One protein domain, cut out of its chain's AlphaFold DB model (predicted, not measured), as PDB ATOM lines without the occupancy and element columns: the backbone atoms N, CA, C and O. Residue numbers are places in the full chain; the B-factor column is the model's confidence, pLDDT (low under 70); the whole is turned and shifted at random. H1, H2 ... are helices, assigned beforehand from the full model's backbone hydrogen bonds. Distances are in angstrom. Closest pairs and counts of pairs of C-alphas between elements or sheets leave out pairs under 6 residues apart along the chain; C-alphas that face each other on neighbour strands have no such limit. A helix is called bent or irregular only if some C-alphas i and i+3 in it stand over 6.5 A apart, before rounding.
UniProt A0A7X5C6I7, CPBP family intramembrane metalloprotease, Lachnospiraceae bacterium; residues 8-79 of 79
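AT A GLANCE: This is residues 8 to 79 of the 79 residues of the protein "CPBP family intramembrane metalloprotease" of Lachnospiraceae bacterium (UniProt A0A7X5C6I7). What shape is this? Three helices make a flat zigzag: H1, then bent H2 folding back, then H3 folding back again, with residues 63 to 79 sticking out. What is printed? The printed part has 72 residues with three named helices and is all helix. It is loose, radius of gyration of the C-alphas 14.2 A, spanning 51 by 27 by 14 A.

HOW THE PARTS SIT: What meets first? H1, residues 8 to 25, touches H2a, residues 29 to 38, with residues 18 to 25 alone, at a steep tilt of 54 degrees, opposite ways; the closest C-alphas, Ala 22 and Ile 32, are 4.8 A apart. Is H2 straight? H2, residues 29 to 49, was assigned as one helix by its hydrogen bonds but is bent: C-alphas 38 and 41 are 6.6 A apart. H2b, residues 41 to 49, stands at a shallow tilt of 29 degrees to H2a. What follows? H2b and H3, residues 53 to 77, form a hairpin, closest C-alphas Phe 42 and Pro 55, 5.0 A; H1 and H3 are apart. Are the backbones complete? Each O i to N i+4 pair is within hydrogen-bond range in H2a, H2b and H3, and 13 of 14 in H1.

IN THESE COORDINATES: Where does H1 begin? C-alpha 8 is at (-56.191, -29.593, -36.787), and H1 is 26.3 A long. Where does H3 end? C-alpha 77 is at (-27.232, -50.312, -7.167), and H3 is 35.6 A long.

THE WHOLE: How large is it? The farthest C-alphas, Gly 8 and Ile 79, are 51.3 A apart. Is it continuous? The printed part has no cut, and both links are tight. Where is confidence low? Residues 78 to 79 are under 70.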
ATOM      1  N   GLY A   8     -56.000 -30.289 -38.062       73.19
ATOM      2  CA  GLY A   8     -56.191 -29.593 -36.787       73.19
ATOM      3  C   GLY A   8     -56.682 -30.519 -35.675       73.19
ATOM      4  O   GLY A   8     -56.124 -30.511 -34.582       73.19
ATOM      5  N   ILE A   9     -57.673 -31.369 -35.965       76.31
ATOM      6  CA  ILE A   9     -58.195 -32.335 -34.985       76.31
ATOM      7  C   ILE A   9     -57.114 -33.356 -34.629       76.31
ATOM      8  O   ILE A   9     -56.952 -33.656 -33.452       76.31
ATOM      9  N   LEU A  10     -56.326 -33.817 -35.608       75.56
ATOM     10  CA  LEU A  10     -55.196 -34.719 -35.376       75.56
ATOM     11  C   LEU A  10     -54.183 -34.122 -34.387       75.56
ATOM     12  O   LEU A  10     -53.754 -34.811 -33.470       75.56
ATOM     13  N   LEU A  11     -53.807 -32.849 -34.549       76.38
ATOM     14  CA  LEU A  11     -52.866 -32.184 -33.642       76.38
ATOM     15  C   LEU A  11     -53.432 -32.052 -32.225       76.38
ATOM     16  O   LEU A  11     -52.729 -32.346 -31.261       76.38
ATOM     17  N   ILE A  12     -54.702 -31.661 -32.095       79.31
ATOM     18  CA  ILE A  12     -55.356 -31.504 -30.790       79.31
ATOM     19  C   ILE A  12     -55.469 -32.854 -30.076       79.31
ATOM     20  O   ILE A  12     -55.107 -32.957 -28.907       79.31
ATOM     21  N   THR A  13     -55.924 -33.903 -30.766       79.25
ATOM     22  CA  THR A  13     -56.060 -35.240 -30.165       79.25
ATOM     23  C   THR A  13     -54.706 -35.864 -29.846       79.25
ATOM     24  O   THR A  13     -54.588 -36.580 -28.851       79.25
ATOM     25  N   THR A  14     -53.673 -35.546 -30.628       79.69
ATOM     26  CA  THR A  14     -52.285 -35.944 -30.366       79.69
ATOM     27  C   THR A  14     -51.747 -35.278 -29.099       79.69
ATOM     28  O   THR A  14     -51.255 -35.971 -28.214       79.69
ATOM     29  N   LEU A  15     -51.889 -33.955 -28.967       82.25
ATOM     30  CA  LEU A  15     -51.460 -33.216 -27.773       82.25
ATOM     31  C   LEU A  15     -52.224 -33.664 -26.522       82.25
ATOM     32  O   LEU A  15     -51.615 -33.875 -25.475       82.25
ATOM     33  N   LEU A  16     -53.538 -33.871 -26.643       82.50
ATOM     34  CA  LEU A  16     -54.363 -34.388 -25.555       82.50
ATOM     35  C   LEU A  16     -53.935 -35.806 -25.150       82.50
ATOM     36  O   LEU A  16     -53.820 -36.090 -23.962       82.50
ATOM     37  N   SER A  17     -53.636 -36.676 -26.121       78.50
ATOM     38  CA  SER A  17     -53.141 -38.033 -25.847       78.50
ATOM     39  C   SER A  17     -51.776 -38.019 -25.161       78.50
ATOM     40  O   SER A  17     -51.568 -38.778 -24.223       78.50
ATOM     41  N   MET A  18     -50.856 -37.140 -25.577       81.75
ATOM     42  CA  MET A  18     -49.555 -36.979 -24.909       81.75
ATOM     43  C   MET A  18     -49.714 -36.506 -23.468       81.75
ATOM     44  O   MET A  18     -49.037 -37.017 -22.583       81.75
ATOM     45  N   PHE A  19     -50.612 -35.550 -23.232       81.06
ATOM     46  CA  PHE A  19     -50.856 -35.015 -21.900       81.06
ATOM     47  C   PHE A  19     -51.463 -36.066 -20.961       81.06
ATOM     48  O   PHE A  19     -50.989 -36.236 -19.841       81.06
ATOM     49  N   LEU A  20     -52.462 -36.819 -21.430       79.50
ATOM     50  CA  LEU A  20     -53.062 -37.912 -20.659       79.50
ATOM     51  C   LEU A  20     -52.060 -39.048 -20.398       79.50
ATOM     52  O   LEU A  20     -51.988 -39.545 -19.278       79.50
ATOM     53  N   CYS A  21     -51.243 -39.409 -21.394       76.31
ATOM     54  CA  CYS A  21     -50.178 -40.409 -21.248       76.31
ATOM     55  C   CYS A  21     -49.130 -39.984 -20.210       76.31
ATOM     56  O   CYS A  21     -48.630 -40.809 -19.449       76.31
ATOM     57  N   ALA A  22     -48.800 -38.695 -20.167       76.50
ATOM     58  CA  ALA A  22     -47.855 -38.158 -19.204       76.50
ATOM     59  C   ALA A  22     -48.407 -38.166 -17.773       76.50
ATOM     60  O   ALA A  22     -47.691 -38.508 -16.833       76.50
ATOM     61  N   LEU A  23     -49.697 -37.847 -17.626       78.81
ATOM     62  CA  LEU A  23     -50.396 -37.867 -16.344       78.81
ATOM     63  C   LEU A  23     -50.481 -39.281 -15.743       78.81
ATOM     64  O   LEU A  23     -50.426 -39.429 -14.527       78.81
ATOM     65  N   GLU A  24     -50.608 -40.312 -16.585       76.00
ATOM     66  CA  GLU A  24     -50.642 -41.715 -16.152       76.00
ATOM     67  C   GLU A  24     -49.319 -42.154 -15.509       76.00
ATOM     68  O   GLU A  24     -49.318 -42.842 -14.491       76.00
ATOM     69  N   HIS A  25     -48.191 -41.748 -16.094       71.12
ATOM     70  CA  HIS A  25     -46.871 -42.235 -15.691       71.12
ATOM     71  C   HIS A  25     -46.173 -41.367 -14.640       71.12
ATOM     72  O   HIS A  25     -45.246 -41.836 -13.981       71.12
ATOM     73  N   SER A  26     -46.566 -40.102 -14.472       71.50
ATOM     74  CA  SER A  26     -45.930 -39.226 -13.492       71.50
ATOM     75  C   SER A  26     -46.833 -38.072 -13.075       71.50
ATOM     76  O   SER A  26     -47.389 -37.359 -13.900       71.50
ATOM     77  N   ILE A  27     -46.876 -37.805 -11.769       71.81
ATOM     78  CA  ILE A  27     -47.541 -36.623 -11.194       71.81
ATOM     79  C   ILE A  27     -46.532 -35.471 -11.000       71.81
ATOM     80  O   ILE A  27     -46.902 -34.312 -10.809       71.81
ATOM     81  N   THR A  28     -45.228 -35.755 -11.084       78.00
ATOM     82  CA  THR A  28     -44.163 -34.752 -10.965       78.00
ATOM     83  C   THR A  28     -44.003 -33.973 -12.269       78.00
ATOM     84  O   THR A  28     -43.904 -34.574 -13.338       78.00
ATOM     85  N   ILE A  29     -43.887 -32.641 -12.178       74.38
ATOM     86  CA  ILE A  29     -43.816 -31.735 -13.340       74.38
ATOM     87  C   ILE A  29     -42.707 -32.121 -14.338       74.38
ATOM     88  O   ILE A  29     -42.906 -32.063 -15.548       74.38
ATOM     89  N   TRP A  30     -41.558 -32.585 -13.830       72.06
ATOM     90  CA  TRP A  30     -40.420 -32.997 -14.653       72.06
ATOM     91  C   TRP A  30     -40.664 -34.330 -15.368       72.06
ATOM     92  O   TRP A  30     -40.318 -34.488 -16.537       72.06
ATOM     93  N   GLY A  31     -41.330 -35.270 -14.692       75.19
ATOM     94  CA  GLY A  31     -41.708 -36.552 -15.281       75.19
ATOM     95  C   GLY A  31     -42.821 -36.413 -16.320       75.19
ATOM     96  O   GLY A  31     -42.779 -37.104 -17.333       75.19
ATOM     97  N   ILE A  32     -43.748 -35.460 -16.146       78.75
ATOM     98  CA  ILE A  32     -44.778 -35.137 -17.150       78.75
ATOM     99  C   ILE A  32     -44.118 -34.626 -18.439       78.75
ATOM    100  O   ILE A  32     -44.452 -35.060 -19.539       78.75
ATOM    101  N   PHE A  33     -43.131 -33.736 -18.319       78.69
ATOM    102  CA  PHE A  33     -42.436 -33.204 -19.491       78.69
ATOM    103  C   PHE A  33     -41.647 -34.293 -20.237       78.69
ATOM    104  O   PHE A  33     -41.701 -34.383 -21.464       78.69
ATOM    105  N   LEU A  34     -40.958 -35.165 -19.495       78.06
ATOM    106  CA  LEU A  34     -40.182 -36.263 -20.069       78.06
ATOM    107  C   LEU A  34     -41.070 -37.304 -20.774       78.06
ATOM    108  O   LEU A  34     -40.746 -37.752 -21.874       78.06
ATOM    109  N   THR A  35     -42.212 -37.646 -20.177       77.81
ATOM    110  CA  THR A  35     -43.182 -38.595 -20.750       77.81
ATOM    111  C   THR A  35     -43.902 -38.022 -21.971       77.81
ATOM    112  O   THR A  35     -44.126 -38.753 -22.933       77.81
ATOM    113  N   MET A  36     -44.163 -36.709 -22.019       78.62
ATOM    114  CA  MET A  36     -44.667 -36.049 -23.232       78.62
ATOM    115  C   MET A  36     -43.686 -36.148 -24.410       78.62
ATOM    116  O   MET A  36     -44.114 -36.428 -25.531       78.62
ATOM    117  N   ILE A  37     -42.380 -35.962 -24.176       82.38
ATOM    118  CA  ILE A  37     -41.357 -36.126 -25.226       82.38
ATOM    119  C   ILE A  37     -41.324 -37.581 -25.708       82.38
ATOM    120  O   ILE A  37     -41.282 -37.838 -26.912       82.38
ATOM    121  N   TRP A  38     -41.412 -38.534 -24.782       77.81
ATOM    122  CA  TRP A  38     -41.490 -39.959 -25.104       77.81
ATOM    123  C   TRP A  38     -42.768 -40.352 -25.851       77.81
ATOM    124  O   TRP A  38     -42.754 -41.296 -26.638       77.81
ATOM    125  N   ALA A  39     -43.857 -39.602 -25.685       77.75
ATOM    126  CA  ALA A  39     -45.110 -39.852 -26.385       77.75
ATOM    127  C   ALA A  39     -45.123 -39.382 -27.858       77.75
ATOM    128  O   ALA A  39     -46.016 -39.761 -28.627       77.75
ATOM    129  N   LEU A  40     -44.128 -38.596 -28.291       80.31
ATOM    130  CA  LEU A  40     -43.949 -38.170 -29.687       80.31
ATOM    131  C   LEU A  40     -43.778 -39.337 -30.670       80.31
ATOM    132  O   LEU A  40     -44.564 -39.415 -31.620       80.31
ATOM    133  N   PRO A  41     -42.825 -40.270 -30.481       76.44
ATOM    134  CA  PRO A  41     -42.652 -41.400 -31.392       76.44
ATOM    135  C   PRO A  41     -43.899 -42.290 -31.498       76.44
ATOM    136  O   PRO A  41     -44.203 -42.759 -32.598       76.44
ATOM    137  N   PHE A  42     -44.674 -42.464 -30.418       75.94
ATOM    138  CA  PHE A  42     -45.932 -43.226 -30.462       75.94
ATOM    139  C   PHE A  42     -46.933 -42.583 -31.427       75.94
ATOM    140  O   PHE A  42     -47.435 -43.242 -32.341       75.94
ATOM    141  N   ASN A  43     -47.151 -41.275 -31.300       74.69
ATOM    142  CA  ASN A  43     -48.093 -40.553 -32.150       74.69
ATOM    143  C   ASN A  43     -47.617 -40.456 -33.607       74.69
ATOM    144  O   ASN A  43     -48.409 -40.657 -34.526       74.69
ATOM    145  N   ILE A  44     -46.319 -40.242 -33.842       78.94
ATOM    146  CA  ILE A  44     -45.743 -40.231 -35.197       78.94
ATOM    147  C   ILE A  44     -45.937 -41.593 -35.878       78.94
ATOM    148  O   ILE A  44     -46.300 -41.652 -37.056       78.94
ATOM    149  N   SER A  45     -45.738 -42.690 -35.139       77.38
ATOM    150  CA  SER A  45     -45.919 -44.043 -35.668       77.38
ATOM    151  C   SER A  45     -47.369 -44.306 -36.092       77.38
ATOM    152  O   SER A  45     -47.599 -44.847 -37.177       77.38
ATOM    153  N   TYR A  46     -48.343 -43.828 -35.310       76.00
ATOM    154  CA  TYR A  46     -49.765 -43.914 -35.635       76.00
ATOM    155  C   TYR A  46     -50.131 -43.061 -36.855       76.00
ATOM    156  O   TYR A  46     -50.764 -43.555 -37.785       76.00
ATOM    157  N   ILE A  47     -49.688 -41.801 -36.898       75.25
ATOM    158  CA  ILE A  47     -49.990 -40.874 -38.000       75.25
ATOM    159  C   ILE A  47     -49.442 -41.409 -39.330       75.25
ATOM    160  O   ILE A  47     -50.115 -41.321 -40.358       75.25
ATOM    161  N   LYS A  48     -48.239 -41.996 -39.308       77.12
ATOM    162  CA  LYS A  48     -47.574 -42.514 -40.507       77.12
ATOM    163  C   LYS A  48     -48.174 -43.828 -41.003       77.12
ATOM    164  O   LYS A  48     -48.291 -44.018 -42.209       77.12
ATOM    165  N   THR A  49     -48.526 -44.740 -40.099       77.19
ATOM    166  CA  THR A  49     -48.994 -46.083 -40.482       77.19
ATOM    167  C   THR A  49     -50.513 -46.205 -40.538       77.19
ATOM    168  O   THR A  49     -51.019 -47.159 -41.125       77.19
ATOM    169  N   LYS A  50     -51.245 -45.257 -39.932       74.69
ATOM    170  CA  LYS A  50     -52.698 -45.314 -39.689       74.69
ATOM    171  C   LYS A  50     -53.154 -46.645 -39.073       74.69
ATOM    172  O   LYS A  50     -54.305 -47.050 -39.231       74.69
ATOM    173  N   ASN A  51     -52.248 -47.330 -38.377       76.19
ATOM    174  CA  ASN A  51     -52.448 -48.650 -37.807       76.19
ATOM    175  C   ASN A  51     -52.241 -48.564 -36.293       76.19
ATOM    176  O   ASN A  51     -51.231 -48.035 -35.849       76.19
ATOM    177  N   ILE A  52     -53.192 -49.083 -35.513       78.38
ATOM    178  CA  ILE A  52     -53.180 -49.061 -34.041       78.38
ATOM    179  C   ILE A  52     -52.182 -50.087 -33.469       78.38
ATOM    180  O   ILE A  52     -51.627 -49.879 -32.395       78.38
ATOM    181  N   TYR A  53     -51.872 -51.164 -34.195       78.69
ATOM    182  CA  TYR A  53     -50.922 -52.187 -33.738       78.69
ATOM    183  C   TYR A  53     -49.474 -51.677 -33.688       78.69
ATOM    184  O   TYR A  53     -48.679 -52.123 -32.861       78.69
ATOM    185  N   VAL A  54     -49.130 -50.718 -34.549       79.25
ATOM    186  CA  VAL A  54     -47.794 -50.111 -34.599       79.25
ATOM    187  C   VAL A  54     -47.483 -49.306 -33.328       79.25
ATOM    188  O   VAL A  54     -46.525 -49.674 -32.650       79.25
ATOM    189  N   PRO A  55     -48.265 -48.284 -32.924       79.25
ATOM    190  CA  PRO A  55     -48.026 -47.562 -31.676       79.25
ATOM    191  C   PRO A  55     -48.126 -48.477 -30.452       79.25
ATOM    192  O   PRO A  55     -47.353 -48.288 -29.519       79.25
ATOM    193  N   MET A  56     -48.983 -49.509 -30.473       80.25
ATOM    194  CA  MET A  56     -49.050 -50.517 -29.404       80.25
ATOM    195  C   MET A  56     -47.708 -51.249 -29.227       80.25
ATOM    196  O   MET A  56     -47.229 -51.431 -28.109       80.25
ATOM    197  N   THR A  57     -47.067 -51.625 -30.336       82.88
ATOM    198  CA  THR A  57     -45.755 -52.291 -30.323       82.88
ATOM    199  C   THR A  57     -44.651 -51.337 -29.867       82.88
ATOM    200  O   THR A  57     -43.801 -51.716 -29.064       82.88
ATOM    201  N   VAL A  58     -44.671 -50.083 -30.335       83.69
ATOM    202  CA  VAL A  58     -43.690 -49.067 -29.920       83.69
ATOM    203  C   VAL A  58     -43.827 -48.769 -28.421       83.69
ATOM    204  O   VAL A  58     -42.811 -48.675 -27.738       83.69
ATOM    205  N   HIS A  59     -45.051 -48.695 -27.889       83.00
ATOM    206  CA  HIS A  59     -45.304 -48.534 -26.453       83.00
ATOM    207  C   HIS A  59     -44.757 -49.714 -25.638       83.00
ATOM    208  O   HIS A  59     -44.053 -49.506 -24.654       83.00
ATOM    209  N   PHE A  60     -44.999 -50.951 -26.085       81.94
ATOM    210  CA  PHE A  60     -44.456 -52.146 -25.434       81.94
ATOM    211  C   PHE A  60     -42.919 -52.139 -25.381       81.94
ATOM    212  O   PHE A  60     -42.337 -52.395 -24.329       81.94
ATOM    213  N   ILE A  61     -42.260 -51.793 -26.492       84.75
ATOM    214  CA  ILE A  61     -40.795 -51.669 -26.547       84.75
ATOM    215  C   ILE A  61     -40.310 -50.550 -25.618       84.75
ATOM    216  O   ILE A  61     -39.332 -50.740 -24.900       84.75
ATOM    217  N   GLY A  62     -40.999 -49.406 -25.603       81.94
ATOM    218  CA  GLY A  62     -40.688 -48.292 -24.710       81.94
ATOM    219  C   GLY A  62     -40.742 -48.694 -23.237       81.94
ATOM    220  O   GLY A  62     -39.796 -48.424 -22.502       81.94
ATOM    221  N   ASN A  63     -41.783 -49.423 -22.829       82.06
ATOM    222  CA  ASN A  63     -41.911 -49.932 -21.462       82.06
ATOM    223  C   ASN A  63     -40.848 -50.981 -21.127       82.06
ATOM    224  O   ASN A  63     -40.316 -50.970 -20.021       82.06
ATOM    225  N   LEU A  64     -40.520 -51.875 -22.066       82.62
ATOM    226  CA  LEU A  64     -39.472 -52.875 -21.861       82.62
ATOM    227  C   LEU A  64     -38.103 -52.216 -21.668       82.62
ATOM    228  O   LEU A  64     -37.345 -52.641 -20.801       82.62
ATOM    229  N   LEU A  65     -37.795 -51.181 -22.451       82.31
ATOM    230  CA  LEU A  65     -36.546 -50.440 -22.320       82.31
ATOM    231  C   LEU A  65     -36.532 -49.605 -21.041       82.31
ATOM    232  O   LEU A  65     -35.621 -49.786 -20.252       82.31
ATOM    233  N   GLY A  66     -37.537 -48.762 -20.797       77.31
ATOM    234  CA  GLY A  66     -37.573 -47.883 -19.622       77.31
ATOM    235  C   GLY A  66     -37.628 -48.653 -18.301       77.31
ATOM    236  O   GLY A  66     -36.699 -48.590 -17.496       77.31
ATOM    237  N   ASN A  67     -38.675 -49.459 -18.105       78.50
ATOM    238  CA  ASN A  67     -38.848 -50.203 -16.853       78.50
ATOM    239  C   ASN A  67     -37.803 -51.319 -16.712       78.50
ATOM    240  O   ASN A  67     -37.350 -51.612 -15.607       78.50
ATOM    241  N   GLY A  68     -37.391 -51.941 -17.823       76.69
ATOM    242  CA  GLY A  68     -36.343 -52.961 -17.807       76.69
ATOM    243  C   GLY A  68     -34.986 -52.397 -17.392       76.69
ATOM    244  O   GLY A  68     -34.306 -53.015 -16.572       76.69
ATOM    245  N   THR A  69     -34.602 -51.212 -17.888       80.25
ATOM    246  CA  THR A  69     -33.360 -50.562 -17.446       80.25
ATOM    247  C   THR A  69     -33.422 -50.155 -15.986       80.25
ATOM    248  O   THR A  69     -32.439 -50.360 -15.281       80.25
ATOM    249  N   ASP A  70     -34.567 -49.671 -15.501       78.88
ATOM    250  CA  ASP A  70     -34.720 -49.286 -14.095       78.88
ATOM    251  C   ASP A  70     -34.557 -50.482 -13.151       78.88
ATOM    252  O   ASP A  70     -33.893 -50.370 -12.116       78.88
ATOM    253  N   ILE A  71     -35.088 -51.654 -13.521       79.56
ATOM    254  CA  ILE A  71     -34.899 -52.892 -12.755       79.56
ATOM    255  C   ILE A  71     -33.416 -53.276 -12.718       79.56
ATOM    256  O   ILE A  71     -32.882 -53.536 -11.640       79.56
ATOM    257  N   ILE A  72     -32.734 -53.280 -13.868       83.75
ATOM    258  CA  ILE A  72     -31.304 -53.619 -13.951       83.75
ATOM    259  C   ILE A  72     -30.472 -52.637 -13.116       83.75
ATOM    260  O   ILE A  72     -29.636 -53.061 -12.320       83.75
ATOM    261  N   MET A  73     -30.735 -51.335 -13.247       81.12
ATOM    262  CA  MET A  73     -30.041 -50.284 -12.503       81.12
ATOM    263  C   MET A  73     -30.255 -50.434 -10.993       81.12
ATOM    264  O   MET A  73     -29.313 -50.313 -10.213       81.12
ATOM    265  N   THR A  74     -31.485 -50.752 -10.580       80.50
ATOM    266  CA  THR A  74     -31.835 -50.980  -9.172       80.50
ATOM    267  C   THR A  74     -31.131 -52.211  -8.608       80.50
ATOM    268  O   THR A  74     -30.658 -52.169  -7.475       80.50
ATOM    269  N   VAL A  75     -31.036 -53.300  -9.380       85.25
ATOM    270  CA  VAL A  75     -30.308 -54.510  -8.968       85.25
ATOM    271  C   VAL A  75     -28.816 -54.219  -8.820       85.25
ATOM    272  O   VAL A  75     -28.248 -54.558  -7.788       85.25
ATOM    273  N   ILE A  76     -28.197 -53.540  -9.792       85.88
ATOM    274  CA  ILE A  76     -26.776 -53.155  -9.729       85.88
ATOM    275  C   ILE A  76     -26.511 -52.231  -8.537       85.88
ATOM    276  O   ILE A  76     -25.533 -52.420  -7.828       85.88
ATOM    277  N   SER A  77     -27.384 -51.254  -8.283       77.94
ATOM    278  CA  SER A  77     -27.232 -50.312  -7.167       77.94
ATOM    279  C   SER A  77     -27.391 -50.957  -5.783       77.94
ATOM    280  O   SER A  77     -27.052 -50.315  -4.789       77.94
ATOM    281  N   LYS A  78     -27.977 -52.158  -5.694       67.69
ATOM    282  CA  LYS A  78     -28.209 -52.881  -4.434       67.69
ATOM    283  C   LYS A  78     -27.224 -54.034  -4.190       67.69
ATOM    284  O   LYS A  78     -27.367 -54.709  -3.170       67.69
ATOM    285  N   ILE A  79     -26.276 -54.261  -5.102       62.44
ATOM    286  CA  ILE A  79     -25.135 -55.184  -4.966       62.44
ATOM    287  C   ILE A  79     -23.937 -54.404  -4.425       62.44
ATOM    288  O   ILE A  79     -23.248 -54.959  -3.541       62.44
TER     289      ILE A  79